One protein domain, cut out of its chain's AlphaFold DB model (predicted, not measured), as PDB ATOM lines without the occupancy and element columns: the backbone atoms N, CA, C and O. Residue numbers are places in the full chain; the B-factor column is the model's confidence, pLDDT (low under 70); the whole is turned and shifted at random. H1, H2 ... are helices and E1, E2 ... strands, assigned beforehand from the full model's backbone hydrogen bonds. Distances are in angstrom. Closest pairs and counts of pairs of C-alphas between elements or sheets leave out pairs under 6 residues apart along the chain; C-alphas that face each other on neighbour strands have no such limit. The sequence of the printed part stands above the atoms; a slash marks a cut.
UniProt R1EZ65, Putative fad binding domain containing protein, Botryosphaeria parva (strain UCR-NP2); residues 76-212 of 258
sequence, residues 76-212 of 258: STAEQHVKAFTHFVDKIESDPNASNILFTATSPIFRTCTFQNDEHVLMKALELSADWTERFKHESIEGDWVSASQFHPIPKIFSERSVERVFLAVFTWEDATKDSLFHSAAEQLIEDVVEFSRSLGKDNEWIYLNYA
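This is residues 76 to 212 of the 258 residues of the protein "Putative fad binding domain containing protein" of Botryosphaeria parva (strain UCR-NP2) (UniProt R1EZ65). Two long helices, H2 and H3, lie side by side along one face of a twisted four-stranded sheet, and the shorter H1 packs near the first residues of H2. The 137 printed residues hold three named helices and four strands, in the order H1 E1 E2 H2 E3 E4 H3; the class is mixed, in two layers, with H1, H2 and H3 on one face of the antiparallel sheet E1 E3 E4 E2. The whole is compact, with a radius of gyration of the C-alphas of 15.4 A, yet elongated, spanning 48 by 30 by 26 A.

Inner strands E3, residues 146 to 153, and E4, residues 164 to 172, form a hairpin, with N 148 and O 170 2.8 A apart. Edge strand E1, residues 102 to 104, is antiparallel to E3, with N 104 and O 149 at 2.8 A. Edge strand E2, residues 111 to 116, is antiparallel to E4, with N 113 and O 167 at 2.8 A. H2, residues 119 to 138, runs along the strands over E3 and E4, at a height over the sheet of 9.8 A. H3, residues 176 to 199, is on the same face, over E4 and E2, at a height of 8.5 A. H2 and H3 touch, closest at the C-alphas of Ala 125 and Val 193, 5.8 A, at a shallow tilt of 25 degrees, opposite ways. H1, residues 76 to 90, touches H2 at residues 119 to 123 alone, closest at the C-alphas of Thr 86 and Glu 119, 6.3 A; H1 and H3 are apart. E2, H2 and E3 make a split strand-helix-strand unit, two strands running the same way with E4 between them, its crossover right-handed. Every O i to N i+4 pair is within hydrogen-bond range in H2, against 10 of 11 in H1 and 18 of 20 in H3.

H1 begins at C-alpha 76 (128.457, 143.857, 149.375), and H3, 35.3 A long, ends at C-alpha 199 (114.296, 132.565, 169.350). H2 is 29.2 A long and E4 26.6 A.

The printed part has no cut; the link from H1 to E1 is long. Confidence is under 70 in residues 103 to 112, 139 to 150 and 153 to 174.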
ATOM      1  N   SER A  76     129.175 144.723 150.327       79.88
ATOM      2  CA  SER A  76     128.457 143.857 149.375       79.88
ATOM      3  C   SER A  76     128.828 142.372 149.461       79.88
ATOM      4  O   SER A  76     128.090 141.533 148.943       79.88
ATOM      5  N   THR A  77     129.945 142.036 150.112       85.38
ATOM      6  CA  THR A  77     130.422 140.657 150.292       85.38
ATOM      7  C   THR A  77     130.233 140.106 151.712       85.38
ATOM      8  O   THR A  77     130.700 139.009 152.028       85.38
ATOM      9  N   ALA A  78     129.559 140.852 152.593       80.81
ATOM     10  CA  ALA A  78     129.465 140.520 154.013       80.81
ATOM     11  C   ALA A  78     128.850 139.131 154.273       80.81
ATOM     12  O   ALA A  78     129.373 138.375 155.091       80.81
ATOM     13  N   GLU A  79     127.808 138.747 153.529       84.06
ATOM     14  CA  GLU A  79     127.166 137.432 153.659       84.06
ATOM     15  C   GLU A  79     128.133 136.279 153.346       84.06
ATOM     16  O   GLU A  79     128.195 135.285 154.074       84.06
ATOM     17  N   GLN A  80     128.928 136.411 152.281       87.56
ATOM     18  CA  GLN A  80     129.928 135.409 151.914       87.56
ATOM     19  C   GLN A  80     131.011 135.299 152.993       87.56
ATOM     20  O   GLN A  80     131.458 134.191 153.297       87.56
ATOM     21  N   HIS A  81     131.413 136.422 153.593       87.12
ATOM     22  CA  HIS A  81     132.397 136.433 154.673       87.12
ATOM     23  C   HIS A  81     131.864 135.830 155.971       87.12
ATOM     24  O   HIS A  81     132.603 135.083 156.609       87.12
ATOM     25  N   VAL A  82     130.597 136.058 156.330       84.12
ATOM     26  CA  VAL A  82     129.969 135.389 157.482       84.12
ATOM     27  C   VAL A  82     129.941 133.881 157.280       84.12
ATOM     28  O   VAL A  82     130.407 133.154 158.152       84.12
ATOM     29  N   LYS A  83     129.491 133.410 156.110       86.88
ATOM     30  CA  LYS A  83     129.498 131.982 155.748       86.88
ATOM     31  C   LYS A  83     130.899 131.370 155.793       86.88
ATOM     32  O   LYS A  83     131.089 130.247 156.255       86.88
ATOM     33  N   ALA A  84     131.899 132.098 155.299       87.88
ATOM     34  CA  ALA A  84     133.283 131.644 155.343       87.88
ATOM     35  C   ALA A  84     133.814 131.596 156.782       87.88
ATOM     36  O   ALA A  84     134.503 130.644 157.147       87.88
ATOM     37  N   PHE A  85     133.476 132.591 157.603       86.31
ATOM     38  CA  PHE A  85     133.881 132.669 159.000       86.31
ATOM     39  C   PHE A  85     133.240 131.559 159.835       86.31
ATOM     40  O   PHE A  85     133.957 130.856 160.543       86.31
ATOM     41  N   THR A  86     131.931 131.319 159.715       83.62
ATOM     42  CA  THR A  86     131.261 130.209 160.416       83.62
ATOM     43  C   THR A  86     131.904 128.875 160.076       83.62
ATOM     44  O   THR A  86     132.292 128.142 160.987       83.62
ATOM     45  N   HIS A  87     132.106 128.610 158.780       86.38
ATOM     46  CA  HIS A  87     132.761 127.396 158.301       86.38
ATOM     47  C   HIS A  87     134.192 127.252 158.823       86.38
ATOM     48  O   HIS A  87     134.594 126.162 159.232       86.38
ATOM     49  N   PHE A  88     134.962 128.342 158.790       85.12
ATOM     50  CA  PHE A  88     136.326 128.376 159.300       85.12
ATOM     51  C   PHE A  88     136.353 127.968 160.768       85.12
ATOM     52  O   PHE A  88     137.107 127.066 161.135       85.12
ATOM     53  N   VAL A  89     135.504 128.572 161.606       80.69
ATOM     54  CA  VAL A  89     135.579 128.277 163.031       80.69
ATOM     55  C   VAL A  89     134.992 126.906 163.392       80.69
ATOM     56  O   VAL A  89     135.532 126.247 164.279       80.69
ATOM     57  N   ASP A  90     133.981 126.405 162.675       81.94
ATOM     58  CA  ASP A  90     133.510 125.013 162.827       81.94
ATOM     59  C   ASP A  90     134.622 123.986 162.569       81.94
ATOM     60  O   ASP A  90     134.589 122.863 163.078       81.94
ATOM     61  N   LYS A  91     135.629 124.370 161.779       82.06
ATOM     62  CA  LYS A  91     136.772 123.535 161.412       82.06
ATOM     63  C   LYS A  91     138.095 123.999 162.008       82.06
ATOM     64  O   LYS A  91     139.129 123.465 161.608       82.06
ATOM     65  N   ILE A  92     138.084 124.910 162.981       79.12
ATOM     66  CA  ILE A  92     139.310 125.498 163.543       79.12
ATOM     67  C   ILE A  92     140.287 124.435 164.060       79.12
ATOM     68  O   ILE A  92     141.497 124.582 163.971       79.12
ATOM     69  N   GLU A  93     139.768 123.303 164.536       73.38
ATOM     70  CA  GLU A  93     140.583 122.191 165.029       73.38
ATOM     71  C   GLU A  93     141.396 121.487 163.939       73.38
ATOM     72  O   GLU A  93     142.411 120.861 164.236       73.38
ATOM     73  N   SER A  94     140.939 121.561 162.688       82.50
ATOM     74  CA  SER A  94     141.636 120.974 161.541       82.50
ATOM     75  C   SER A  94     142.796 121.836 161.040       82.50
ATOM     76  O   SER A  94     143.637 121.328 160.300       82.50
ATOM     77  N   ASP A  95     142.868 123.096 161.482       79.94
ATOM     78  CA  ASP A  95     143.959 124.020 161.179       79.94
ATOM     79  C   ASP A  95     144.416 124.756 162.455       79.94
ATOM     80  O   ASP A  95     144.058 125.912 162.688       79.94
ATOM     81  N   PRO A  96     145.216 124.091 163.313       73.56
ATOM     82  CA  PRO A  96     145.621 124.633 164.611       73.56
ATOM     83  C   PRO A  96     146.535 125.864 164.518       73.56
ATOM     84  O   PRO A  96     146.799 126.495 165.539       73.56
ATOM     85  N   ASN A  97     147.029 126.196 163.321       77.25
ATOM     86  CA  ASN A  97     147.887 127.355 163.086       77.25
ATOM     87  C   ASN A  97     147.096 128.578 162.596       77.25
ATOM     88  O   ASN A  97     147.656 129.673 162.526       77.25
ATOM     89  N   ALA A  98     145.818 128.412 162.246       79.00
ATOM     90  CA  ALA A  98     144.987 129.498 161.761       79.00
ATOM     91  C   ALA A  98     144.221 130.182 162.898       79.00
ATOM     92  O   ALA A  98     143.669 129.554 163.799       79.00
ATOM     93  N   SER A  99     144.141 131.507 162.820       79.69
ATOM     94  CA  SER A  99     143.298 132.335 163.677       79.69
ATOM     95  C   SER A  99     142.680 133.436 162.829       79.69
ATOM     96  O   SER A  99     143.340 134.007 161.960       79.69
ATOM     97  N   ASN A 100     141.403 133.724 163.061       78.12
ATOM     98  CA  ASN A 100     140.696 134.783 162.362       78.12
ATOM     99  C   ASN A 100     139.788 135.527 163.338       78.12
ATOM    100  O   ASN A 100     139.095 134.916 164.152       78.12
ATOM    101  N   ILE A 101     139.800 136.850 163.225       74.94
ATOM    102  CA  ILE A 101     138.854 137.739 163.889       74.94
ATOM    103  C   ILE A 101     138.102 138.453 162.773       74.94
ATOM    104  O   ILE A 101     138.728 139.093 161.922       74.94
ATOM    105  N   LEU A 102     136.775 138.338 162.777       74.44
ATOM    106  CA  LEU A 102     135.933 139.047 161.826       74.44
ATOM    107  C   LEU A 102     135.576 140.417 162.404       74.44
ATOM    108  O   LEU A 102     134.916 140.521 163.441       74.44
ATOM    109  N   PHE A 103     136.013 141.458 161.700       68.00
ATOM    110  CA  PHE A 103     135.667 142.844 161.980       68.00
ATOM    111  C   PHE A 103     134.672 143.344 160.938       68.00
ATOM    112  O   PHE A 103     134.923 143.239 159.738       68.00
ATOM    113  N   THR A 104     133.617 144.001 161.392       63.62
ATOM    114  CA  THR A 104     133.010 145.111 160.665       63.62
ATOM    115  C   THR A 104     133.386 146.372 161.437       63.62
ATOM    116  O   THR A 104     133.231 146.437 162.653       63.62
ATOM    117  N   ALA A 105     134.036 147.332 160.786       54.66
ATOM    118  CA  ALA A 105     134.609 148.496 161.462       54.66
ATOM    119  C   ALA A 105     134.059 149.772 160.833       54.66
ATOM    120  O   ALA A 105     133.882 149.829 159.620       54.66
ATOM    121  N   THR A 106     133.780 150.784 161.647       48.66
ATOM    122  CA  THR A 106     134.778 151.748 162.133       48.66
ATOM    123  C   THR A 106     134.565 152.048 163.677       48.66
ATOM    124  O   THR A 106     133.428 152.011 164.126       48.66
ATOM    125  N   SER A 107     135.641 152.349 164.471       51.66
ATOM    126  CA  SER A 107     135.905 152.984 165.849       51.66
ATOM    127  C   SER A 107     134.857 153.143 167.040       51.66
ATOM    128  O   SER A 107     133.664 153.142 166.773       51.66
ATOM    129  N   PRO A 108     135.223 153.295 168.371       50.53
ATOM    130  CA  PRO A 108     134.466 152.632 169.490       50.53
ATOM    131  C   PRO A 108     133.695 153.275 170.714       50.53
ATOM    132  O   PRO A 108     134.182 154.151 171.429       50.53
ATOM    133  N   ILE A 109     132.612 152.553 171.087       52.91
ATOM    134  CA  ILE A 109     132.014 152.172 172.413       52.91
ATOM    135  C   ILE A 109     132.328 150.669 172.548       52.91
ATOM    136  O   ILE A 109     132.577 150.041 171.529       52.91
ATOM    137  N   PHE A 110     132.239 150.028 173.720       56.38
ATOM    138  CA  PHE A 110     132.257 148.554 173.808       56.38
ATOM    139  C   PHE A 110     131.008 147.994 174.510       56.38
ATOM    140  O   PHE A 110     130.766 148.344 175.659       56.38
ATOM    141  N   ARG A 111     130.255 147.105 173.844       64.62
ATOM    142  CA  ARG A 111     129.117 146.329 174.384       64.62
ATOM    143  C   ARG A 111     129.167 144.884 173.912       64.62
ATOM    144  O   ARG A 111     129.415 144.657 172.739       64.62
ATOM    145  N   THR A 112     128.877 143.909 174.771       68.19
ATOM    146  CA  THR A 112     129.080 142.487 174.428       68.19
ATOM    147  C   THR A 112     127.856 141.609 174.668       68.19
ATOM    148  O   THR A 112     127.187 141.764 175.686       68.19
ATOM    149  N   CYS A 113     127.629 140.619 173.802       73.62
ATOM    150  CA  CYS A 113     126.825 139.425 174.081       73.62
ATOM    151  C   CYS A 113     127.545 138.144 173.621       73.62
ATOM    152  O   CYS A 113     128.555 138.206 172.917       73.62
ATOM    153  N   THR A 114     127.050 136.977 174.034       78.31
ATOM    154  CA  THR A 114     127.626 135.674 173.675       78.31
ATOM    155  C   THR A 114     126.538 134.785 173.084       78.31
ATOM    156  O   THR A 114     125.416 134.765 173.571       78.31
ATOM    157  N   PHE A 115     126.857 134.026 172.040       76.25
ATOM    158  CA  PHE A 115     125.932 133.064 171.436       76.25
ATOM    159  C   PHE A 115     126.679 131.874 170.830       76.25
ATOM    160  O   PHE A 115     127.885 131.922 170.589       76.25
ATOM    161  N   GLN A 116     125.976 130.773 170.578       75.31
ATOM    162  CA  GLN A 116     126.528 129.625 169.852       75.31
ATOM    163  C   GLN A 116     126.854 129.992 168.397       75.31
ATOM    164  O   GLN A 116     126.147 130.792 167.795       75.31
ATOM    165  N   ASN A 117     127.885 129.374 167.809       76.62
ATOM    166  CA  ASN A 117     128.249 129.585 166.402       76.62
ATOM    167  C   ASN A 117     127.085 129.238 165.454       76.62
ATOM    168  O   ASN A 117     126.873 128.070 165.132       76.62
ATOM    169  N   ASP A 118     126.330 130.247 165.021       79.25
ATOM    170  CA  ASP A 118     125.162 130.093 164.160       79.25
ATOM    171  C   ASP A 118     125.149 131.190 163.090       79.25
ATOM    172  O   ASP A 118     125.211 132.385 163.391       79.25
ATOM    173  N   GLU A 119     125.087 130.775 161.826       79.44
ATOM    174  CA  GLU A 119     125.109 131.679 160.674       79.44
ATOM    175  C   GLU A 119     123.939 132.663 160.689       79.44
ATOM    176  O   GLU A 119     124.127 133.832 160.364       79.44
ATOM    177  N   HIS A 120     122.751 132.233 161.117       84.38
ATOM    178  CA  HIS A 120     121.578 133.100 161.143       84.38
ATOM    179  C   HIS A 120     121.751 134.208 162.179       84.38
ATOM    180  O   HIS A 120     121.419 135.357 161.898       84.38
ATOM    181  N   VAL A 121     122.302 133.884 163.357       79.50
ATOM    182  CA  VAL A 121     122.562 134.873 164.419       79.50
ATOM    183  C   VAL A 121     123.591 135.904 163.955       79.50
ATOM    184  O   VAL A 121     123.381 137.102 164.130       79.50
ATOM    185  N   LEU A 122     124.660 135.461 163.290       81.75
ATOM    186  CA  LEU A 122     125.674 136.358 162.728       81.75
ATOM    187  C   LEU A 122     125.105 137.256 161.624       81.75
ATOM    188  O   LEU A 122     125.348 138.463 161.628       81.75
ATOM    189  N   MET A 123     124.320 136.691 160.704       85.12
ATOM    190  CA  MET A 123     123.663 137.452 159.639       85.12
ATOM    191  C   MET A 123     122.689 138.484 160.207       85.12
ATOM    192  O   MET A 123     122.675 139.623 159.741       85.12
ATOM    193  N   LYS A 124     121.929 138.128 161.249       87.44
ATOM    194  CA  LYS A 124     121.018 139.066 161.905       87.44
ATOM    195  C   LYS A 124     121.765 140.187 162.624       87.44
ATOM    196  O   LYS A 124     121.365 141.341 162.515       87.44
ATOM    197  N   ALA A 125     122.872 139.876 163.297       82.88
ATOM    198  CA  ALA A 125     123.725 140.887 163.921       82.88
ATOM    199  C   ALA A 125     124.289 141.884 162.892       82.88
ATOM    200  O   ALA A 125     124.316 143.087 163.155       82.88
ATOM    201  N   LEU A 126     124.677 141.410 161.701       82.88
ATOM    202  CA  LEU A 126     125.100 142.286 160.604       82.88
ATOM    203  C   LEU A 126     123.965 143.151 160.054       82.88
ATOM    204  O   LEU A 126     124.170 144.344 159.840       82.88
ATOM    205  N   GLU A 127     122.787 142.568 159.826       85.81
ATOM    206  CA  GLU A 127     121.598 143.289 159.352       85.81
ATOM    207  C   GLU A 127     121.232 144.428 160.313       85.81
ATOM    208  O   GLU A 127     121.134 145.581 159.902       85.81
ATOM    209  N   LEU A 128     121.126 144.126 161.610       84.44
ATOM    210  CA  LEU A 128     120.787 145.110 162.641       84.44
ATOM    211  C   LEU A 128     121.859 146.203 162.771       84.44
ATOM    212  O   LEU A 128     121.533 147.379 162.933       84.44
ATOM    213  N   SER A 129     123.140 145.839 162.666       81.69
ATOM    214  CA  SER A 129     124.243 146.808 162.659       81.69
ATOM    215  C   SER A 129     124.170 147.748 161.446       81.69
ATOM    216  O   SER A 129     124.381 148.958 161.583       81.69
ATOM    217  N   ALA A 130     123.818 147.222 160.269       80.38
ATOM    218  CA  ALA A 130     123.632 148.018 159.060       80.38
ATOM    219  C   ALA A 130     122.423 148.965 159.172       80.38
ATOM    220  O   ALA A 130     122.544 150.143 158.828       80.38
ATOM    221  N   ASP A 131     121.299 148.492 159.715       83.06
ATOM    222  CA  ASP A 131     120.100 149.306 159.946       83.06
ATOM    223  C   ASP A 131     120.387 150.488 160.878       83.06
ATOM    224  O   ASP A 131     120.002 151.624 160.590       83.06
ATOM    225  N   TRP A 132     121.103 150.250 161.980       79.25
ATOM    226  CA  TRP A 132     121.531 151.311 162.893       79.25
ATOM    227  C   TRP A 132     122.472 152.310 162.227       79.25
ATOM    228  O   TRP A 132     122.301 153.518 162.388       79.25
ATOM    229  N   THR A 133     123.415 151.823 161.422       77.06
ATOM    230  CA  THR A 133     124.313 152.684 160.645       77.06
ATOM    231  C   THR A 133     123.531 153.601 159.703       77.06
ATOM    232  O   THR A 133     123.859 154.781 159.584       77.06
ATOM    233  N   GLU A 134     122.483 153.101 159.045       80.50
ATOM    234  CA  GLU A 134     121.648 153.925 158.166       80.50
ATOM    235  C   GLU A 134     120.815 154.943 158.956       80.50
ATOM    236  O   GLU A 134     120.733 156.107 158.563       80.50
ATOM    237  N   ARG A 135     120.265 154.554 160.114       79.62
ATOM    238  CA  ARG A 135     119.559 155.483 161.014       79.62
ATOM    239  C   ARG A 135     120.452 156.647 161.432       79.62
ATOM    240  O   ARG A 135     120.028 157.794 161.325       79.62
ATOM    241  N   PHE A 136     121.701 156.380 161.808       76.62
ATOM    242  CA  PHE A 136     122.651 157.428 162.185       76.62
ATOM    243  C   PHE A 136     122.981 158.407 161.061       76.62
ATOM    244  O   PHE A 136     123.231 159.571 161.349       76.62
ATOM    245  N   LYS A 137     122.941 157.991 159.788       73.44
ATOM    246  CA  LYS A 137     123.101 158.924 158.656       73.44
ATOM    247  C   LYS A 137     121.926 159.890 158.524       73.44
ATOM    248  O   LYS A 137     122.093 160.989 157.995       73.44
ATOM    249  N   HIS A 138     120.733 159.462 158.931       76.88
ATOM    250  CA  HIS A 138     119.517 160.271 158.867       76.88
ATOM    251  C   HIS A 138     119.323 161.148 160.100       76.88
ATOM    252  O   HIS A 138     118.675 162.195 160.015       76.88
ATOM    253  N   GLU A 139     119.908 160.763 161.228       69.69
ATOM    254  CA  GLU A 139     120.092 161.668 162.347       69.69
ATOM    255  C   GLU A 139     121.180 162.683 161.981       69.69
ATOM    256  O   GLU A 139     122.244 162.329 161.486       69.69
ATOM    257  N   SER A 140     120.921 163.980 162.156       65.19
ATOM    258  CA  SER A 140     121.913 165.032 161.891       65.19
ATOM    259  C   SER A 140     123.003 165.013 162.972       65.19
ATOM    260  O   SER A 140     123.039 165.866 163.862       65.19
ATOM    261  N   ILE A 141     123.834 163.973 162.949       67.50
ATOM    262  CA  ILE A 141     124.986 163.783 163.823       67.50
ATOM    263  C   ILE A 141     126.125 164.609 163.223       67.50
ATOM    264  O   ILE A 141     126.613 164.307 162.136       67.50
ATOM    265  N   GLU A 142     126.488 165.703 163.894       63.88
ATOM    266  CA  GLU A 142     127.625 166.540 163.502       63.88
ATOM    267  C   GLU A 142     128.951 165.847 163.862       63.88
ATOM    268  O   GLU A 142     129.054 165.197 164.902       63.88
ATOM    269  N   GLY A 143     129.973 166.015 163.015       65.88
ATOM    270  CA  GLY A 143     131.309 165.434 163.206       65.88
ATOM    271  C   GLY A 143     131.508 164.069 162.539       65.88
ATOM    272  O   GLY A 143     130.595 163.513 161.925       65.88
ATOM    273  N   ASP A 144     132.727 163.541 162.649       65.38
ATOM    274  CA  ASP A 144     133.048 162.198 162.172       65.38
ATOM    275  C   ASP A 144     132.540 161.175 163.201       65.38
ATOM    276  O   ASP A 144     132.948 161.166 164.364       65.38
ATOM    277  N   TRP A 145     131.621 160.310 162.781       62.31
ATOM    278  CA  TRP A 145     131.083 159.225 163.600       62.31
ATOM    279  C   TRP A 145     131.203 157.910 162.866       62.31
ATOM    280  O   TRP A 145     131.383 157.837 161.646       62.31
ATOM    281  N   VAL A 146     131.158 156.852 163.657       62.28
ATOM    282  CA  VAL A 146     131.801 155.635 163.252       62.28
ATOM    283  C   VAL A 146     131.149 154.442 164.007       62.28
ATOM    284  O   VAL A 146     130.969 154.493 165.222       62.28
ATOM    285  N   SER A 147     130.728 153.388 163.286       65.38
ATOM    286  CA  SER A 147     130.009 152.214 163.834       65.38
ATOM    287  C   SER A 147     130.648 150.889 163.395       65.38
ATOM    288  O   SER A 147     130.963 150.706 162.217       65.38
ATOM    289  N   ALA A 148     130.837 149.965 164.344       66.06
ATOM    290  CA  ALA A 148     131.540 148.694 164.187       66.06
ATOM    291  C   ALA A 148     130.843 147.532 164.917       66.06
ATOM    292  O   ALA A 148     130.163 147.702 165.930       66.06
ATOM    293  N   SER A 149     131.074 146.309 164.449       67.94
ATOM    294  CA  SER A 149     130.733 145.071 165.151       67.94
ATOM    295  C   SER A 149     131.851 144.036 164.999       67.94
ATOM    296  O   SER A 149     132.467 143.897 163.946       67.94
ATOM    297  N   GLN A 150     132.165 143.310 166.069       69.94
ATOM    298  CA  GLN A 150     133.271 142.351 166.100       69.94
ATOM    299  C   GLN A 150     132.783 140.981 166.547       69.94
ATOM    300  O   GLN A 150     132.040 140.864 167.523       69.94
ATOM    301  N   PHE A 151     133.265 139.939 165.874       75.94
ATOM    302  CA  PHE A 151     132.978 138.553 166.223       75.94
ATOM    303  C   PHE A 151     134.274 137.848 166.606       75.94
ATOM    304  O   PHE A 151     135.168 137.655 165.775       75.94
ATOM    305  N   HIS A 152     134.369 137.446 167.872       70.31
ATOM    306  CA  HIS A 152     135.524 136.735 168.402       70.31
ATOM    307  C   HIS A 152     135.168 135.281 168.712       70.31
ATOM    308  O   HIS A 152     134.254 135.016 169.506       70.31
ATOM    309  N   PRO A 153     135.897 134.311 168.140       65.56
ATOM    310  CA  PRO A 153     135.810 132.947 168.614       65.56
ATOM    311  C   PRO A 153     136.534 132.825 169.956       65.56
ATOM    312  O   PRO A 153     137.663 133.294 170.101       65.56
ATOM    313  N   ILE A 154     135.907 132.178 170.940       58.31
ATOM    314  CA  ILE A 154     136.605 131.811 172.177       58.31
ATOM    315  C   ILE A 154     137.534 130.632 171.846       58.31
ATOM    316  O   ILE A 154     137.046 129.608 171.358       58.31
ATOM    317  N   PRO A 155     138.861 130.735 172.059       52.41
ATOM    318  CA  PRO A 155     139.769 129.652 171.706       52.41
ATOM    319  C   PRO A 155     139.486 128.376 172.508       52.41
ATOM    320  O   PRO A 155     139.412 128.400 173.738       52.41
ATOM    321  N   LYS A 156     139.417 127.244 171.796       50.97
ATOM    322  CA  LYS A 156     139.100 125.898 172.310       50.97
ATOM    323  C   LYS A 156     139.883 125.494 173.566       50.97
ATOM    324  O   LYS A 156     139.341 124.823 174.437       50.97
ATOM    325  N   ILE A 157     141.149 125.901 173.678       44.91
ATOM    326  CA  ILE A 157     142.023 125.544 174.810       44.91
ATOM    327  C   ILE A 157     141.500 126.042 176.172       44.91
ATOM    328  O   ILE A 157     141.894 125.513 177.206       44.91
ATOM    329  N   PHE A 158     140.599 127.028 176.194       50.00
ATOM    330  CA  PHE A 158     140.035 127.581 177.430       50.00
ATOM    331  C   PHE A 158     138.732 126.906 177.876       50.00
ATOM    332  O   PHE A 158     138.280 127.119 178.999       50.00
ATOM    333  N   SER A 159     138.147 126.068 177.024       47.75
ATOM    334  CA  SER A 159     136.870 125.403 177.252       47.75
ATOM    335  C   SER A 159     136.895 124.093 176.484       47.75
ATOM    336  O   SER A 159     136.564 124.067 175.301       47.75
ATOM    337  N   GLU A 160     137.299 122.987 177.101       39.19
ATOM    338  CA  GLU A 160     137.532 121.721 176.386       39.19
ATOM    339  C   GLU A 160     136.288 121.138 175.655       39.19
ATOM    340  O   GLU A 160     136.391 120.049 175.091       39.19
ATOM    341  N   ARG A 161     135.138 121.850 175.600       46.00
ATOM    342  CA  ARG A 161     133.961 121.575 174.743       46.00
ATOM    343  C   ARG A 161     133.118 122.789 174.245       46.00
ATOM    344  O   ARG A 161     131.970 122.551 173.881       46.00
ATOM    345  N   SER A 162     133.573 124.051 174.206       43.62
ATOM    346  CA  SER A 162     132.661 125.159 173.792       43.62
ATOM    347  C   SER A 162     132.673 125.495 172.293       43.62
ATOM    348  O   SER A 162     133.720 125.670 171.678       43.62
ATOM    349  N   VAL A 163     131.465 125.655 171.738       49.34
ATOM    350  CA  VAL A 163     131.117 126.131 170.377       49.34
ATOM    351  C   VAL A 163     130.637 127.598 170.395       49.34
ATOM    352  O   VAL A 163     129.864 128.038 169.546       49.34
ATOM    353  N   GLU A 164     131.072 128.365 171.393       58.31
ATOM    354  CA  GLU A 164     130.485 129.663 171.745       58.31
ATOM    355  C   GLU A 164     131.320 130.842 171.205       58.31
ATOM    356  O   GLU A 164     132.543 130.762 171.021       58.31
ATOM    357  N   ARG A 165     130.633 131.934 170.873       58.09
ATOM    358  CA  ARG A 165     131.153 133.146 170.230       58.09
ATOM    359  C   ARG A 165     130.830 134.346 171.091       58.09
ATOM    360  O   ARG A 165     129.736 134.427 171.634       58.09
ATOM    361  N   VAL A 166     131.755 135.294 171.131       57.84
ATOM    362  CA  VAL A 166     131.525 136.609 171.723       57.84
ATOM    363  C   VAL A 166     131.262 137.592 170.589       57.84
ATOM    364  O   VAL A 166     132.103 137.760 169.702       57.84
ATOM    365  N   PHE A 167     130.101 138.229 170.621       61.94
ATOM    366  CA  PHE A 167     129.761 139.367 169.786       61.94
ATOM    367  C   PHE A 167     129.944 140.654 170.560       61.94
ATOM    368  O   PHE A 167     129.465 140.797 171.679       61.94
ATOM    369  N   LEU A 168     130.633 141.597 169.942       59.47
ATOM    370  CA  LEU A 168     130.966 142.880 170.526       59.47
ATOM    371  C   LEU A 168     130.462 143.987 169.590       59.47
ATOM    372  O   LEU A 168     131.008 144.173 168.503       59.47
ATOM    373  N   ALA A 169     129.425 144.707 170.015       57.81
ATOM    374  CA  ALA A 169     128.893 145.901 169.367       57.81
ATOM    375  C   ALA A 169     129.662 147.152 169.817       57.81
ATOM    376  O   ALA A 169     129.960 147.327 171.002       57.81
ATOM    377  N   VAL A 170     130.016 148.017 168.863       58.88
ATOM    378  CA  VAL A 170     130.997 149.086 169.068       58.88
ATOM    379  C   VAL A 170     130.589 150.366 168.323       58.88
ATOM    380  O   VAL A 170     130.466 150.350 167.106       58.88
ATOM    381  N   PHE A 171     130.410 151.497 169.022       58.06
ATOM    382  CA  PHE A 171     129.989 152.787 168.424       58.06
ATOM    383  C   PHE A 171     130.850 153.981 168.878       58.06
ATOM    384  O   PHE A 171     130.872 154.265 170.063       58.06
ATOM    385  N   THR A 172     131.507 154.745 167.999       61.94
ATOM    386  CA  THR A 172     132.116 156.045 168.383       61.94
ATOM    387  C   THR A 172     131.327 157.226 167.889       61.94
ATOM    388  O   THR A 172     130.757 157.226 166.798       61.94
ATOM    389  N   TRP A 173     131.495 158.301 168.645       69.38
ATOM    390  CA  TRP A 173     131.200 159.653 168.230       69.38
ATOM    391  C   TRP A 173     132.103 160.624 168.998       69.38
ATOM    392  O   TRP A 173     132.621 160.297 170.068       69.38
ATOM    393  N   GLU A 174     132.313 161.813 168.441       63.78
ATOM    394  CA  GLU A 174     133.082 162.878 169.100       63.78
ATOM    395  C   GLU A 174     132.196 163.785 169.968       63.78
ATOM    396  O   GLU A 174     132.640 164.326 170.984       63.78
ATOM    397  N   ASP A 175     130.933 163.953 169.579       71.75
ATOM    398  CA  ASP A 175     129.998 164.877 170.214       71.75
ATOM    399  C   ASP A 175     129.350 164.276 171.468       71.75
ATOM    400  O   ASP A 175     128.347 163.569 171.385       71.75
ATOM    401  N   ALA A 176     129.869 164.618 172.648       76.06
ATOM    402  CA  ALA A 176     129.339 164.144 173.929       76.06
ATOM    403  C   ALA A 176     127.824 164.399 174.135       76.06
ATOM    404  O   ALA A 176     127.187 163.748 174.964       76.06
ATOM    405  N   THR A 177     127.196 165.317 173.385       75.56
ATOM    406  CA  THR A 177     125.733 165.501 173.435       75.56
ATOM    407  C   THR A 177     124.956 164.317 172.845       75.56
ATOM    408  O   THR A 177     123.756 164.181 173.098       75.56
ATOM    409  N   LYS A 178     125.629 163.437 172.098       75.50
ATOM    410  CA  LYS A 178     125.083 162.221 171.486       75.50
ATOM    411  C   LYS A 178     125.307 160.966 172.323       75.50
ATOM    412  O   LYS A 178     124.837 159.904 171.922       75.50
ATOM    413  N   ASP A 179     125.926 161.076 173.500       79.19
ATOM    414  CA  ASP A 179     126.187 159.933 174.382       79.19
ATOM    415  C   ASP A 179     124.938 159.073 174.595       79.19
ATOM    416  O   ASP A 179     124.981 157.855 174.437       79.19
ATOM    417  N   SER A 180     123.803 159.692 174.923       82.50
ATOM    418  CA  SER A 180     122.559 158.957 175.171       82.50
ATOM    419  C   SER A 180     122.056 158.213 173.932       82.50
ATOM    420  O   SER A 180     121.525 157.112 174.063       82.50
ATOM    421  N   LEU A 181     122.229 158.792 172.739       82.25
ATOM    422  CA  LEU A 181     121.795 158.185 171.480       82.25
ATOM    423  C   LEU A 181     122.590 156.908 171.209       82.25
ATOM    424  O   LEU A 181     122.006 155.846 171.013       82.25
ATOM    425  N   PHE A 182     123.918 157.006 171.232       80.19
ATOM    426  CA  PHE A 182     124.778 155.880 170.889       80.19
ATOM    427  C   PHE A 182     124.781 154.783 171.955       80.19
ATOM    428  O   PHE A 182     124.826 153.608 171.593       80.19
ATOM    429  N   HIS A 183     124.656 155.122 173.245       79.88
ATOM    430  CA  HIS A 183     124.446 154.104 174.279       79.88
ATOM    431  C   HIS A 183     123.116 153.364 174.072       79.88
ATOM    432  O   HIS A 183     123.120 152.136 174.062       79.88
ATOM    433  N   SER A 184     122.011 154.085 173.826       84.25
ATOM    434  CA  SER A 184     120.696 153.462 173.579       84.25
ATOM    435  C   SER A 184     120.709 152.574 172.333       84.25
ATOM    436  O   SER A 184     120.123 151.496 172.318       84.25
ATOM    437  N   ALA A 185     121.405 153.005 171.280       83.31
ATOM    438  CA  ALA A 185     121.555 152.220 170.064       83.31
ATOM    439  C   ALA A 185     122.346 150.928 170.299       83.31
ATOM    440  O   ALA A 185     121.982 149.872 169.784       83.31
ATOM    441  N   ALA A 186     123.417 151.003 171.094       80.50
ATOM    442  CA  ALA A 186     124.221 149.839 171.428       80.50
ATOM    443  C   ALA A 186     123.475 148.841 172.311       80.50
ATOM    444  O   ALA A 186     123.595 147.636 172.102       80.50
ATOM    445  N   GLU A 187     122.700 149.345 173.269       84.31
ATOM    446  CA  GLU A 187     121.805 148.549 174.104       84.31
ATOM    447  C   GLU A 187     120.771 147.821 173.240       84.31
ATOM    448  O   GLU A 187     120.753 146.592 173.239       84.31
ATOM    449  N   GLN A 188     120.022 148.549 172.406       86.94
ATOM    450  CA  GLN A 188     118.996 147.956 171.545       86.94
ATOM    451  C   GLN A 188     119.579 146.937 170.557       86.94
ATOM    452  O   GLN A 188     119.007 145.868 170.373       86.94
ATOM    453  N   LEU A 189     120.731 147.225 169.936       84.56
ATOM    454  CA  LEU A 189     121.384 146.276 169.027       84.56
ATOM    455  C   LEU A 189     121.714 144.957 169.738       84.56
ATOM    456  O   LEU A 189     121.491 143.883 169.183       84.56
ATOM    457  N   ILE A 190     122.256 145.025 170.956       85.56
ATOM    458  CA  ILE A 190     122.563 143.826 171.737       85.56
ATOM    459  C   ILE A 190     121.283 143.093 172.146       85.56
ATOM    460  O   ILE A 190     121.238 141.872 172.012       85.56
ATOM    461  N   GLU A 191     120.254 143.807 172.605       89.38
ATOM    462  CA  GLU A 191     118.960 143.218 172.972       89.38
ATOM    463  C   GLU A 191     118.315 142.480 171.798       89.38
ATOM    464  O   GLU A 191     117.920 141.326 171.958       89.38
ATOM    465  N   ASP A 192     118.304 143.087 170.612       89.75
ATOM    466  CA  ASP A 192     117.737 142.497 169.398       89.75
ATOM    467  C   ASP A 192     118.507 141.226 168.980       89.75
ATOM    468  O   ASP A 192     117.908 140.216 168.596       89.75
ATOM    469  N   VAL A 193     119.846 141.240 169.081       87.44
ATOM    470  CA  VAL A 193     120.687 140.060 168.801       87.44
ATOM    471  C   VAL A 193     120.436 138.953 169.826       87.44
ATOM    472  O   VAL A 193     120.313 137.784 169.449       87.44
ATOM    473  N   VAL A 194     120.326 139.299 171.112       88.69
ATOM    474  CA  VAL A 194     120.025 138.344 172.186       88.69
ATOM    475  C   VAL A 194     118.627 137.753 171.996       88.69
ATOM    476  O   VAL A 194     118.494 136.529 171.997       88.69
ATOM    477  N   GLU A 195     117.598 138.568 171.760       91.88
ATOM    478  CA  GLU A 195     116.227 138.109 171.498       91.88
ATOM    479  C   GLU A 195     116.182 137.151 170.304       91.88
ATOM    480  O   GLU A 195     115.619 136.054 170.395       91.88
ATOM    481  N   PHE A 196     116.848 137.511 169.206       91.06
ATOM    482  CA  PHE A 196     116.918 136.652 168.035       91.06
ATOM    483  C   PHE A 196     117.652 135.337 168.329       91.06
ATOM    484  O   PHE A 196     117.156 134.264 167.977       91.06
ATOM    485  N   SER A 197     118.787 135.383 169.033       86.19
ATOM    486  CA  SER A 197     119.526 134.173 169.413       86.19
ATOM    487  C   SER A 197     118.702 133.249 170.326       86.19
ATOM    488  O   SER A 197     118.720 132.028 170.143       86.19
ATOM    489  N   ARG A 198     117.892 133.808 171.239       91.81
ATOM    490  CA  ARG A 198     116.942 133.064 172.083       91.81
ATOM    491  C   ARG A 198     115.846 132.411 171.261       91.81
ATOM    492  O   ARG A 198     115.523 131.251 171.512       91.81
ATOM    493  N   SER A 199     115.323 133.108 170.250       94.00
ATOM    494  CA  SER A 199     114.296 132.565 169.350       94.00
ATOM    495  C   SER A 199     114.758 131.297 168.612       94.00
ATOM    496  O   SER A 199     113.939 130.444 168.273       94.00
ATOM    497  N   LEU A 200     116.075 131.140 168.428       91.44
ATOM    498  CA  LEU A 200     116.707 129.973 167.808       91.44
ATOM    499  C   LEU A 200     117.256 128.952 168.825       91.44
ATOM    500  O   LEU A 200     117.778 127.911 168.422       91.44
ATOM    501  N   GLY A 201     117.168 129.228 170.132       87.12
ATOM    502  CA  GLY A 201     117.772 128.399 171.182       87.12
ATOM    503  C   GLY A 201     119.307 128.399 171.160       87.12
ATOM    504  O   GLY A 201     119.927 127.393 171.509       87.12
ATOM    505  N   LYS A 202     119.916 129.497 170.696       85.00
ATOM    506  CA  LYS A 202     121.367 129.673 170.498       85.00
ATOM    507  C   LYS A 202     122.013 130.681 171.446       85.00
ATOM    508  O   LYS A 202     123.232 130.839 171.400       85.00
ATOM    509  N   ASP A 203     121.213 131.347 172.270       86.31
ATOM    510  CA  ASP A 203     121.678 132.294 173.284       86.31
ATOM    511  C   ASP A 203     122.645 131.641 174.280       86.31
ATOM    512  O   ASP A 203     122.531 130.450 174.595       86.31
ATOM    513  N   ASN A 204     123.581 132.437 174.788       82.69
ATOM    514  CA  ASN A 204     124.375 132.105 175.958       82.69
ATOM    515  C   ASN A 204     124.352 133.300 176.910       82.69
ATOM    516  O   ASN A 204     124.873 134.369 176.602       82.69
ATOM    517  N   GLU A 205     123.793 133.076 178.096       84.69
ATOM    518  CA  GLU A 205     123.639 134.108 179.118       84.69
ATOM    519  C   GLU A 205     124.980 134.685 179.590       84.69
ATOM    520  O   GLU A 205     124.998 135.808 180.086       84.69
ATOM    521  N   TRP A 206     126.094 133.961 179.417       85.56
ATOM    522  CA  TRP A 206     127.432 134.389 179.820       85.56
ATOM    523  C   TRP A 206     127.892 135.661 179.093       85.56
ATOM    524  O   TRP A 206     127.928 135.731 177.866       85.56
ATOM    525  N   ILE A 207     128.358 136.654 179.847       86.50
ATOM    526  CA  ILE A 207     128.887 137.919 179.328       86.50
ATOM    527  C   ILE A 207     130.396 137.972 179.579       86.50
ATOM    528  O   ILE A 207     130.875 137.842 180.712       86.50
ATOM    529  N   TYR A 208     131.166 138.233 178.521       83.88
ATOM    530  CA  TYR A 208     132.612 138.370 178.642       83.88
ATOM    531  C   TYR A 208     133.003 139.694 179.313       83.88
ATOM    532  O   TYR A 208     132.941 140.764 178.712       83.88
ATOM    533  N   LEU A 209     133.461 139.607 180.566       85.44
ATOM    534  CA  LEU A 209     133.732 140.754 181.441       85.44
ATOM    535  C   LEU A 209     134.664 141.802 180.826       85.44
ATOM    536  O   LEU A 209     134.421 142.993 180.986       85.44
ATOM    537  N   ASN A 210     135.711 141.379 180.113       79.25
ATOM    538  CA  ASN A 210     136.701 142.295 179.537       79.25
ATOM    539  C   ASN A 210     136.131 143.257 178.484       79.25
ATOM    540  O   ASN A 210     136.762 144.278 178.211       79.25
ATOM    541  N   TYR A 211     134.979 142.930 177.894       80.38
ATOM    542  CA  TYR A 211     134.308 143.740 176.874       80.38
ATOM    543  C   TYR A 211     132.888 144.158 177.288       80.38
ATOM    544  O   TYR A 211     132.133 144.677 176.466       80.38
ATOM    545  N   ALA A 212     132.511 143.920 178.544       84.00
ATOM    546  CA  ALA A 212     131.227 144.341 179.077       84.00
ATOM    547  C   ALA A 212     131.209 145.862 179.310       84.00
ATOM    548  O   ALA A 212     132.182 146.424 179.821       84.00
TER     549      ALA A 212